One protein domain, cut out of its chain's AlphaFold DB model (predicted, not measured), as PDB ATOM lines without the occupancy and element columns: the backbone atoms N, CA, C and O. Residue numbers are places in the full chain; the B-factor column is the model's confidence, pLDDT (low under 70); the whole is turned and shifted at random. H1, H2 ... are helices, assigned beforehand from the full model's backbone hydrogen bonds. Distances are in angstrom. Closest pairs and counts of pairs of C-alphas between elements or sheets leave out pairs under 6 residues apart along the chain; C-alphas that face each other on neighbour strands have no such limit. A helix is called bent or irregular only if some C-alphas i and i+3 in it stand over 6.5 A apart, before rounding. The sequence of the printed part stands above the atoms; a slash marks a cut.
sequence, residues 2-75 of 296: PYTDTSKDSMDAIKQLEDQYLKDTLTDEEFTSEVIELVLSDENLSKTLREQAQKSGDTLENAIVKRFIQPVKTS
ATOM      1  N   PRO A   2     -33.083 -17.930 -24.676       38.38
ATOM      2  CA  PRO A   2     -33.516 -17.691 -26.047       38.38
ATOM      3  C   PRO A   2     -34.538 -18.769 -26.427       38.38
ATOM      4  O   PRO A   2     -34.259 -19.957 -26.304       38.38
ATOM      5  N   TYR A   3     -35.739 -18.345 -26.811       39.38
ATOM      6  CA  TYR A   3     -36.737 -19.203 -27.447       39.38
ATOM      7  C   TYR A   3     -36.175 -19.605 -28.812       39.38
ATOM      8  O   TYR A   3     -35.965 -18.736 -29.653       39.38
ATOM      9  N   THR A   4     -35.843 -20.875 -29.010       47.03
ATOM     10  CA  THR A   4     -35.192 -21.319 -30.244       47.03
ATOM     11  C   THR A   4     -36.210 -21.539 -31.364       47.03
ATOM     12  O   THR A   4     -37.207 -22.238 -31.189       47.03
ATOM     13  N   ASP A   5     -35.887 -20.980 -32.532       59.47
ATOM     14  CA  ASP A   5     -36.485 -21.204 -33.862       59.47
ATOM     15  C   ASP A   5     -36.467 -22.681 -34.325       59.47
ATOM     16  O   ASP A   5     -37.021 -23.019 -35.367       59.47
ATOM     17  N   THR A   6     -35.887 -23.591 -33.537       62.09
ATOM     18  CA  THR A   6     -35.627 -24.991 -33.903       62.09
ATOM     19  C   THR A   6     -36.869 -25.772 -34.327       62.09
ATOM     20  O   THR A   6     -36.793 -26.559 -35.262       62.09
ATOM     21  N   SER A   7     -38.034 -25.518 -33.721       71.56
ATOM     22  CA  SER A   7     -39.270 -26.214 -34.116       71.56
ATOM     23  C   SER A   7     -39.755 -25.826 -35.513       71.56
ATOM     24  O   SER A   7     -40.363 -26.640 -36.209       71.56
ATOM     25  N   LYS A   8     -39.470 -24.594 -35.943       81.00
ATOM     26  CA  LYS A   8     -39.791 -24.138 -37.292       81.00
ATOM     27  C   LYS A   8     -38.852 -24.779 -38.310       81.00
ATOM     28  O   LYS A   8     -39.337 -25.293 -39.312       81.00
ATOM     29  N   ASP A   9     -37.560 -24.823 -38.000       86.25
ATOM     30  CA  ASP A   9     -36.550 -25.460 -38.850       86.25
ATOM     31  C   ASP A   9     -36.848 -26.953 -39.052       86.25
ATOM     32  O   ASP A   9     -36.844 -27.434 -40.184       86.25
ATOM     33  N   SER A  10     -37.218 -27.673 -37.985       86.00
ATOM     34  CA  SER A  10     -37.634 -29.078 -38.069       86.00
ATOM     35  C   SER A  10     -38.883 -29.259 -38.932       86.00
ATOM     36  O   SER A  10     -38.933 -30.154 -39.769       86.00
ATOM     37  N   MET A  11     -39.895 -28.400 -38.780       87.56
ATOM     38  CA  MET A  11     -41.107 -28.467 -39.604       87.56
ATOM     39  C   MET A  11     -40.835 -28.162 -41.079       87.56
ATOM     40  O   MET A  11     -41.451 -28.774 -41.951       87.56
ATOM     41  N   ASP A  12     -39.935 -27.226 -41.376       91.19
ATOM     42  CA  ASP A  12     -39.552 -26.914 -42.750       91.19
ATOM     43  C   ASP A  12     -38.690 -28.031 -43.362       91.19
ATOM     44  O   ASP A  12     -38.868 -28.354 -44.536       91.19
ATOM     45  N   ALA A  13     -37.844 -28.699 -42.573       91.81
ATOM     46  CA  ALA A  13     -37.134 -29.904 -42.997       91.81
ATOM     47  C   ALA A  13     -38.095 -31.081 -43.265       91.81
ATOM     48  O   ALA A  13     -37.967 -31.734 -44.298       91.81
ATOM     49  N   ILE A  14     -39.117 -31.294 -42.423       89.88
ATOM     50  CA  ILE A  14     -40.167 -32.296 -42.684       89.88
ATOM     51  C   ILE A  14     -40.846 -32.011 -44.027       89.88
ATOM     52  O   ILE A  14     -40.944 -32.913 -44.851       89.88
ATOM     53  N   LYS A  15     -41.236 -30.759 -44.312       90.62
ATOM     54  CA  LYS A  15     -41.832 -30.399 -45.615       90.62
ATOM     55  C   LYS A  15     -40.900 -30.676 -46.795       90.62
ATOM     56  O   LYS A  15     -41.360 -31.106 -47.846       90.62
ATOM     57  N   GLN A  16     -39.597 -30.439 -46.645       92.19
ATOM     58  CA  GLN A  16     -38.638 -30.766 -47.703       92.19
ATOM     59  C   GLN A  16     -38.581 -32.275 -47.966       92.19
ATOM     60  O   GLN A  16     -38.523 -32.682 -49.126       92.19
ATOM     61  N   LEU A  17     -38.635 -33.099 -46.916       92.12
ATOM     62  CA  LEU A  17     -38.719 -34.554 -47.052       92.12
ATOM     63  C   LEU A  17     -40.038 -34.990 -47.696       92.12
ATOM     64  O   LEU A  17     -40.033 -35.866 -48.558       92.12
ATOM     65  N   GLU A  18     -41.155 -34.347 -47.344       91.81
ATOM     66  CA  GLU A  18     -42.452 -34.572 -47.994       91.81
ATOM     67  C   GLU A  18     -42.372 -34.288 -49.500       91.81
ATOM     68  O   GLU A  18     -42.751 -35.135 -50.310       91.81
ATOM     69  N   ASP A  19     -41.812 -33.141 -49.888       90.56
ATOM     70  CA  ASP A  19     -41.642 -32.758 -51.292       90.56
ATOM     71  C   ASP A  19     -40.742 -33.736 -52.060       90.56
ATOM     72  O   ASP A  19     -41.017 -34.060 -53.218       90.56
ATOM     73  N   GLN A  20     -39.658 -34.208 -51.439       91.06
ATOM     74  CA  GLN A  20     -38.757 -35.197 -52.038       91.06
ATOM     75  C   GLN A  20     -39.434 -36.563 -52.190       91.06
ATOM     76  O   GLN A  20     -39.313 -37.204 -53.236       91.06
ATOM     77  N   TYR A  21     -40.199 -36.989 -51.186       91.19
ATOM     78  CA  TYR A  21     -40.947 -38.238 -51.227       91.19
ATOM     79  C   TYR A  21     -42.067 -38.209 -52.275       91.19
ATOM     80  O   TYR A  21     -42.271 -39.190 -52.993       91.19
ATOM     81  N   LEU A  22     -42.769 -37.083 -52.421       87.31
ATOM     82  CA  LEU A  22     -43.794 -36.902 -53.453       87.31
ATOM     83  C   LEU A  22     -43.214 -36.894 -54.875       87.31
ATOM     84  O   LEU A  22     -43.920 -37.270 -55.806       87.31
ATOM     85  N   LYS A  23     -41.937 -36.526 -55.044       88.75
ATOM     86  CA  LYS A  23     -41.204 -36.571 -56.324       88.75
ATOM     87  C   LYS A  23     -40.543 -37.923 -56.621       88.75
ATOM     88  O   LYS A  23     -39.794 -38.016 -57.587       88.75
ATOM     89  N   ASP A  24     -40.809 -38.944 -55.804       88.31
ATOM     90  CA  ASP A  24     -40.192 -40.276 -55.898       88.31
ATOM     91  C   ASP A  24     -38.646 -40.258 -55.774       88.31
ATOM     92  O   ASP A  24     -37.976 -41.185 -56.223       88.31
ATOM     93  N   THR A  25     -38.068 -39.231 -55.131       89.44
ATOM     94  CA  THR A  25     -36.619 -39.163 -54.844       89.44
ATOM     95  C   THR A  25     -36.232 -40.004 -53.624       89.44
ATOM     96  O   THR A  25     -35.122 -40.522 -53.571       89.44
ATOM     97  N   LEU A  26     -37.146 -40.136 -52.657       89.81
ATOM     98  CA  LEU A  26     -36.979 -40.923 -51.431       89.81
ATOM     99  C   LEU A  26     -37.854 -42.175 -51.472       89.81
ATOM    100  O   LEU A  26     -39.009 -42.126 -51.916       89.81
ATOM    101  N   THR A  27     -37.332 -43.279 -50.944       93.75
ATOM    102  CA  THR A  27     -38.121 -44.492 -50.716       93.75
ATOM    103  C   THR A  27     -39.029 -44.358 -49.493       93.75
ATOM    104  O   THR A  27     -38.872 -43.485 -48.637       93.75
ATOM    105  N   ASP A  28     -40.004 -45.259 -49.397       91.00
ATOM    106  CA  ASP A  28     -40.927 -45.350 -48.266       91.00
ATOM    107  C   ASP A  28     -40.227 -45.554 -46.919       91.00
ATOM    108  O   ASP A  28     -40.719 -45.051 -45.905       91.00
ATOM    109  N   GLU A  29     -39.133 -46.316 -46.903       91.44
ATOM    110  CA  GLU A  29     -38.365 -46.642 -45.698       91.44
ATOM    111  C   GLU A  29     -37.481 -45.467 -45.277       91.44
ATOM    112  O   GLU A  29     -37.458 -45.123 -44.092       91.44
ATOM    113  N   GLU A  30     -36.839 -44.800 -46.242       92.38
ATOM    114  CA  GLU A  30     -36.016 -43.606 -46.015       92.38
ATOM    115  C   GLU A  30     -36.875 -42.453 -45.492       92.38
ATOM    116  O   GLU A  30     -36.618 -41.947 -44.404       92.38
ATOM    117  N   PHE A  31     -37.981 -42.123 -46.173       93.31
ATOM    118  CA  PHE A  31     -38.905 -41.078 -45.717       93.31
ATOM    119  C   PHE A  31     -39.431 -41.342 -44.297       93.31
ATOM    120  O   PHE A  31     -39.505 -40.433 -43.472       93.31
ATOM    121  N   THR A  32     -39.788 -42.594 -43.995       94.06
ATOM    122  CA  THR A  32     -40.290 -42.971 -42.664       94.06
ATOM    123  C   THR A  32     -39.218 -42.786 -41.596       94.06
ATOM    124  O   THR A  32     -39.482 -42.176 -40.561       94.06
ATOM    125  N   SER A  33     -38.016 -43.295 -41.857       94.06
ATOM    126  CA  SER A  33     -36.900 -43.257 -40.912       94.06
ATOM    127  C   SER A  33     -36.434 -41.826 -40.652       94.06
ATOM    128  O   SER A  33     -36.342 -41.421 -39.496       94.06
ATOM    129  N   GLU A  34     -36.239 -41.034 -41.710       94.12
ATOM    130  CA  GLU A  34     -35.759 -39.652 -41.613       94.12
ATOM    131  C   GLU A  34     -36.755 -38.740 -40.888       94.12
ATOM    132  O   GLU A  34     -36.362 -37.948 -40.031       94.12
ATOM    133  N   VAL A  35     -38.060 -38.876 -41.154       93.31
ATOM    134  CA  VAL A  35     -39.083 -38.094 -40.440       93.31
ATOM    135  C   VAL A  35     -39.147 -38.480 -38.959       93.31
ATOM    136  O   VAL A  35     -39.289 -37.601 -38.107       93.31
ATOM    137  N   ILE A  36     -39.029 -39.771 -38.624       93.31
ATOM    138  CA  ILE A  36     -38.989 -40.214 -37.223       93.31
ATOM    139  C   ILE A  36     -37.756 -39.647 -36.518       93.31
ATOM    140  O   ILE A  36     -37.897 -39.053 -35.450       93.31
ATOM    141  N   GLU A  37     -36.571 -39.782 -37.112       92.94
ATOM    142  CA  GLU A  37     -35.320 -39.283 -36.538       92.94
ATOM    143  C   GLU A  37     -35.362 -37.767 -36.313       92.94
ATOM    144  O   GLU A  37     -35.023 -37.285 -35.227       92.94
ATOM    145  N   LEU A  38     -35.853 -37.017 -37.300       91.88
ATOM    146  CA  LEU A  38     -35.971 -35.566 -37.232       91.88
ATOM    147  C   LEU A  38     -36.928 -35.122 -36.117       91.88
ATOM    148  O   LEU A  38     -36.592 -34.246 -35.319       91.88
ATOM    149  N   VAL A  39     -38.101 -35.755 -36.004       89.38
ATOM    150  CA  VAL A  39     -39.078 -35.426 -34.953       89.38
ATOM    151  C   VAL A  39     -38.585 -35.839 -33.565       89.38
ATOM    152  O   VAL A  39     -38.880 -35.155 -32.587       89.38
ATOM    153  N   LEU A  40     -37.836 -36.939 -33.451       90.06
ATOM    154  CA  LEU A  40     -37.245 -37.365 -32.181       90.06
ATOM    155  C   LEU A  40     -36.092 -36.459 -31.737       90.06
ATOM    156  O   LEU A  40     -35.920 -36.267 -30.532       90.06
ATOM    157  N   SER A  41     -35.346 -35.895 -32.690       88.44
ATOM    158  CA  SER A  41     -34.253 -34.948 -32.441       88.44
ATOM    159  C   SER A  41     -34.755 -33.567 -32.007       88.44
ATOM    160  O   SER A  41     -34.046 -32.842 -31.308       88.44
ATOM    161  N   ASP A  42     -35.987 -33.207 -32.370       89.19
ATOM    162  CA  ASP A  42     -36.641 -31.989 -31.900       89.19
ATOM    163  C   ASP A  42     -37.354 -32.212 -30.559       89.19
ATOM    164  O   ASP A  42     -38.432 -32.809 -30.467       89.19
ATOM    165  N   GLU A  43     -36.765 -31.679 -29.492       86.06
ATOM    166  CA  GLU A  43     -37.267 -31.847 -28.128       86.06
ATOM    167  C   GLU A  43     -38.691 -31.290 -27.933       86.06
ATOM    168  O   GLU A  43     -39.505 -31.894 -27.226       86.06
ATOM    169  N   ASN A  44     -39.042 -30.180 -28.593       85.19
ATOM    170  CA  ASN A  44     -40.350 -29.538 -28.446       85.19
ATOM    171  C   ASN A  44     -41.454 -30.313 -29.177       85.19
ATOM    172  O   ASN A  44     -42.535 -30.545 -28.614       85.19
ATOM    173  N   LEU A  45     -41.188 -30.736 -30.417       84.62
ATOM    174  CA  LEU A  45     -42.103 -31.579 -31.191       84.62
ATOM    175  C   LEU A  45     -42.288 -32.938 -30.508       84.62
ATOM    176  O   LEU A  45     -43.426 -33.338 -30.246       84.62
ATOM    177  N   SER A  46     -41.186 -33.599 -30.143       88.44
ATOM    178  CA  SER A  46     -41.178 -34.888 -29.444       88.44
ATOM    179  C   SER A  46     -41.958 -34.831 -28.131       88.44
ATOM    180  O   SER A  46     -42.769 -35.715 -27.852       88.44
ATOM    181  N   LYS A  47     -41.784 -33.773 -27.326       88.25
ATOM    182  CA  LYS A  47     -42.523 -33.594 -26.068       88.25
ATOM    183  C   LYS A  47     -44.025 -33.458 -26.298       88.25
ATOM    184  O   LYS A  47     -44.802 -34.194 -25.690       88.25
ATOM    185  N   THR A  48     -44.427 -32.569 -27.202       86.69
ATOM    186  CA  THR A  48     -45.847 -32.324 -27.506       86.69
ATOM    187  C   THR A  48     -46.528 -33.593 -28.021       86.69
ATOM    188  O   THR A  48     -47.639 -33.930 -27.611       86.69
ATOM    189  N   LEU A  49     -45.844 -34.336 -28.893       87.88
ATOM    190  CA  LEU A  49     -46.344 -35.598 -29.432       87.88
ATOM    191  C   LEU A  49     -46.396 -36.702 -28.390       87.88
ATOM    192  O   LEU A  49     -47.343 -37.479 -28.393       87.88
ATOM    193  N   ARG A  50     -45.426 -36.754 -27.477       88.56
ATOM    194  CA  ARG A  50     -45.399 -37.740 -26.395       88.56
ATOM    195  C   ARG A  50     -46.559 -37.525 -25.423       88.56
ATOM    196  O   ARG A  50     -47.217 -38.492 -25.055       88.56
ATOM    197  N   GLU A  51     -46.861 -36.277 -25.068       91.25
ATOM    198  CA  GLU A  51     -48.038 -35.941 -24.255       91.25
ATOM    199  C   GLU A  51     -49.350 -36.301 -24.970       91.25
ATOM    200  O   GLU A  51     -50.296 -36.778 -24.342       91.25
ATOM    201  N   GLN A  52     -49.418 -36.091 -26.288       84.50
ATOM    202  CA  GLN A  52     -50.582 -36.463 -27.091       84.50
ATOM    203  C   GLN A  52     -50.746 -37.988 -27.188       84.50
ATOM    204  O   GLN A  52     -51.845 -38.487 -26.967       84.50
ATOM    205  N   ALA A  53     -49.657 -38.715 -27.452       89.56
ATOM    206  CA  ALA A  53     -49.635 -40.172 -27.554       89.56
ATOM    207  C   ALA A  53     -50.048 -40.833 -26.231       89.56
ATOM    208  O   ALA A  53     -50.875 -41.739 -26.224       89.56
ATOM    209  N   GLN A  54     -49.570 -40.316 -25.094       88.69
ATOM    210  CA  GLN A  54     -49.989 -40.794 -23.774       88.69
ATOM    211  C   GLN A  54     -51.492 -40.624 -23.534       88.69
ATOM    212  O   GLN A  54     -52.128 -41.523 -22.990       88.69
ATOM    213  N   LYS A  55     -52.075 -39.495 -23.957       88.38
ATOM    214  CA  LYS A  55     -53.521 -39.254 -23.822       88.38
ATOM    215  C   LYS A  55     -54.358 -40.213 -24.668       88.38
ATOM    216  O   LYS A  55     -55.474 -40.527 -24.271       88.38
ATOM    217  N   SER A  56     -53.841 -40.665 -25.811       84.81
ATOM    218  CA  SER A  56     -54.524 -41.612 -26.697       84.81
ATOM    219  C   SER A  56     -54.124 -43.077 -26.484       84.81
ATOM    220  O   SER A  56     -54.668 -43.940 -27.164       84.81
ATOM    221  N   GLY A  57     -53.210 -43.377 -25.553       87.69
ATOM    222  CA  GLY A  57     -52.699 -44.735 -25.323       87.69
ATOM    223  C   GLY A  57     -51.794 -45.270 -26.443       87.69
ATOM    224  O   GLY A  57     -51.618 -46.479 -26.555       87.69
ATOM    225  N   ASP A  58     -51.236 -44.383 -27.268       87.56
ATOM    226  CA  ASP A  58     -50.355 -44.711 -28.391       87.56
ATOM    227  C   ASP A  58     -48.867 -44.593 -28.009       87.56
ATOM    228  O   ASP A  58     -48.488 -43.931 -27.036       87.56
ATOM    229  N   THR A  59     -47.990 -45.205 -28.811       92.62
ATOM    230  CA  THR A  59     -46.543 -44.959 -28.731       92.62
ATOM    231  C   THR A  59     -46.177 -43.652 -29.438       92.62
ATOM    232  O   THR A  59     -46.883 -43.191 -30.337       92.62
ATOM    233  N   LEU A  60     -45.048 -43.044 -29.056       91.12
ATOM    234  CA  LEU A  60     -44.563 -41.825 -29.713       91.12
ATOM    235  C   LEU A  60     -44.290 -42.055 -31.205       91.12
ATOM    236  O   LEU A  60     -44.710 -41.248 -32.025       91.12
ATOM    237  N   GLU A  61     -43.643 -43.165 -31.561       91.19
ATOM    238  CA  GLU A  61     -43.400 -43.536 -32.960       91.19
ATOM    239  C   GLU A  61     -44.709 -43.638 -33.746       91.19
ATOM    240  O   GLU A  61     -44.834 -43.052 -34.820       91.19
ATOM    241  N   ASN A  62     -45.728 -44.293 -33.180       88.62
ATOM    242  CA  ASN A  62     -47.029 -44.400 -33.833       88.62
ATOM    243  C   ASN A  62     -47.697 -43.027 -33.995       88.62
ATOM    244  O   ASN A  62     -48.292 -42.735 -35.031       88.62
ATOM    245  N   ALA A  63     -47.554 -42.138 -33.007       90.31
ATOM    246  CA  ALA A  63     -48.053 -40.770 -33.103       90.31
ATOM    247  C   ALA A  63     -47.337 -39.954 -34.197       90.31
ATOM    248  O   ALA A  63     -47.993 -39.178 -34.893       90.31
ATOM    249  N   ILE A  64     -46.027 -40.152 -34.394       90.25
ATOM    250  CA  ILE A  64     -45.266 -39.542 -35.498       90.25
ATOM    251  C   ILE A  64     -45.787 -40.061 -36.840       90.25
ATOM    252  O   ILE A  64     -46.115 -39.264 -37.722       90.25
ATOM    253  N   VAL A  65     -45.942 -41.383 -36.969       91.56
ATOM    254  CA  VAL A  65     -46.452 -42.017 -38.191       91.56
ATOM    255  C   VAL A  65     -47.830 -41.474 -38.551       91.56
ATOM    256  O   VAL A  65     -48.020 -40.970 -39.657       91.56
ATOM    257  N   LYS A  66     -48.777 -41.497 -37.612       87.38
ATOM    258  CA  LYS A  66     -50.147 -41.017 -37.832       87.38
ATOM    259  C   LYS A  66     -50.210 -39.525 -38.171       87.38
ATOM    260  O   LYS A  66     -51.124 -39.100 -38.883       87.38
ATOM    261  N   ARG A  67     -49.294 -38.713 -37.629       84.75
ATOM    262  CA  ARG A  67     -49.330 -37.250 -37.768       84.75
ATOM    263  C   ARG A  67     -48.619 -36.729 -39.011       84.75
ATOM    264  O   ARG A  67     -49.148 -35.809 -39.623       84.75
ATOM    265  N   PHE A  68     -47.459 -37.275 -39.354       88.94
ATOM    266  CA  PHE A  68     -46.618 -36.736 -40.428       88.94
ATOM    267  C   PHE A  68     -46.516 -37.682 -41.619       88.94
ATOM    268  O   PHE A  68     -46.656 -37.260 -42.757       88.94
ATOM    269  N   ILE A  69     -46.352 -38.983 -41.384       88.31
ATOM    270  CA  ILE A  69     -46.010 -39.922 -42.462       88.31
ATOM    271  C   ILE A  69     -47.263 -40.398 -43.202       88.31
ATOM    272  O   ILE A  69     -47.357 -40.309 -44.426       88.31
ATOM    273  N   GLN A  70     -48.252 -40.902 -42.465       86.25
ATOM    274  CA  GLN A  70     -49.453 -41.512 -43.027       86.25
ATOM    275  C   GLN A  70     -50.264 -40.548 -43.911       86.25
ATOM    276  O   GLN A  70     -50.664 -40.971 -44.996       86.25
ATOM    277  N   PRO A  71     -50.471 -39.261 -43.549       82.38
ATOM    278  CA  PRO A  71     -51.148 -38.308 -44.430       82.38
ATOM    279  C   PRO A  71     -50.448 -38.138 -45.783       82.38
ATOM    280  O   PRO A  71     -51.107 -38.138 -46.823       82.38
ATOM    281  N   VAL A  72     -49.115 -38.061 -45.782       83.88
ATOM    282  CA  VAL A  72     -48.303 -37.858 -46.990       83.88
ATOM    283  C   VAL A  72     -48.339 -39.108 -47.872       83.88
ATOM    284  O   VAL A  72     -48.571 -39.008 -49.078       83.88
ATOM    285  N   LYS A  73     -48.220 -40.305 -47.279       87.25
ATOM    286  CA  LYS A  73     -48.368 -41.577 -48.008       87.25
ATOM    287  C   LYS A  73     -49.761 -41.736 -48.620       87.25
ATOM    288  O   LYS A  73     -49.871 -42.103 -49.788       87.25
ATOM    289  N   THR A  74     -50.818 -41.406 -47.872       77.25
ATOM    290  CA  THR A  74     -52.197 -41.409 -48.386       77.25
ATOM    291  C   THR A  74     -52.353 -40.431 -49.550       77.25
ATOM    292  O   THR A  74     -52.922 -40.800 -50.572       77.25
ATOM    293  N   SER A  75     -51.806 -39.216 -49.442       80.81
ATOM    294  CA  SER A  75     -51.854 -38.226 -50.526       80.81
ATOM    295  C   SER A  75     -51.134 -38.714 -51.784       80.81
ATOM    296  O   SER A  75     -51.671 -38.595 -52.883       80.81
TER     297      SER A  75
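What this domain is: This is residues 2 to 75 of the 296 residues of an uncharacterized protein of Legionella maceachernii (UniProt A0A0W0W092). Three helices, H1, H2 and H4, make a small up-and-down bundle, each running against the one before it, and H3 is set crosswise at one end. H1 and H2 form a close helical hairpin, while H4 packs on H2 at a slant. The printed part has 74 residues with four named helices, H1 to H4 in order, and no named strand; the class is all helix. It is compact, with a radius of gyration of the C-alphas of 12.4 A, and flat, spanning 33 by 33 by 17 A.

How they stand to each other: Start with the longest helix, H1, residues 6 to 22. H2, residues 28 to 41, touches it at a shallow tilt of 1 degree, opposite ways; their closest C-alphas, Ile 14 and Val 35, are 6.3 A apart. H4, residues 60 to 75, touches H2 at a steep tilt of 43 degrees, opposite ways, closest at C-alphas 32 and 69, 6.5 A. H1 and H4 are close but not clearly touching, closest at C-alphas 18 and 72, 6.8 A. H3, residues 43 to 56, is about perpendicular to H4, at 86 degrees, and touches residues 60 to 64 of it alone, closest at C-alphas 50 and 60, 5.3 A. H2 and H3 only just touch, with 3 pairs of C-alphas within 8 A, and only at the corner, closest at C-alphas 40 and 46, 5.4 A. Every O i to N i+4 pair is within hydrogen-bond range in H1, H2 and H3; in H4, 9 of 12 are.

Where its parts are: Find C-alpha 6 at (-35.627, -24.991, -33.903); from there H1 runs 24.3 A. H2 is 20.1 A long and H3 19.9 A. H4 runs 22.3 A to C-alpha 75 at (-51.854, -38.226, -50.526), with a kink of 33 degrees near residue 68; it is only just irregular, C-alphas 67 and 70 being 6.8 A apart.

The domain as a whole: Look to Pro 2 and Asp 24 for the C-alphas farthest apart, 38.0 A. The printed part has no cut, and its three links are tight. The model's pLDDT is under 70 at residues 2 to 6.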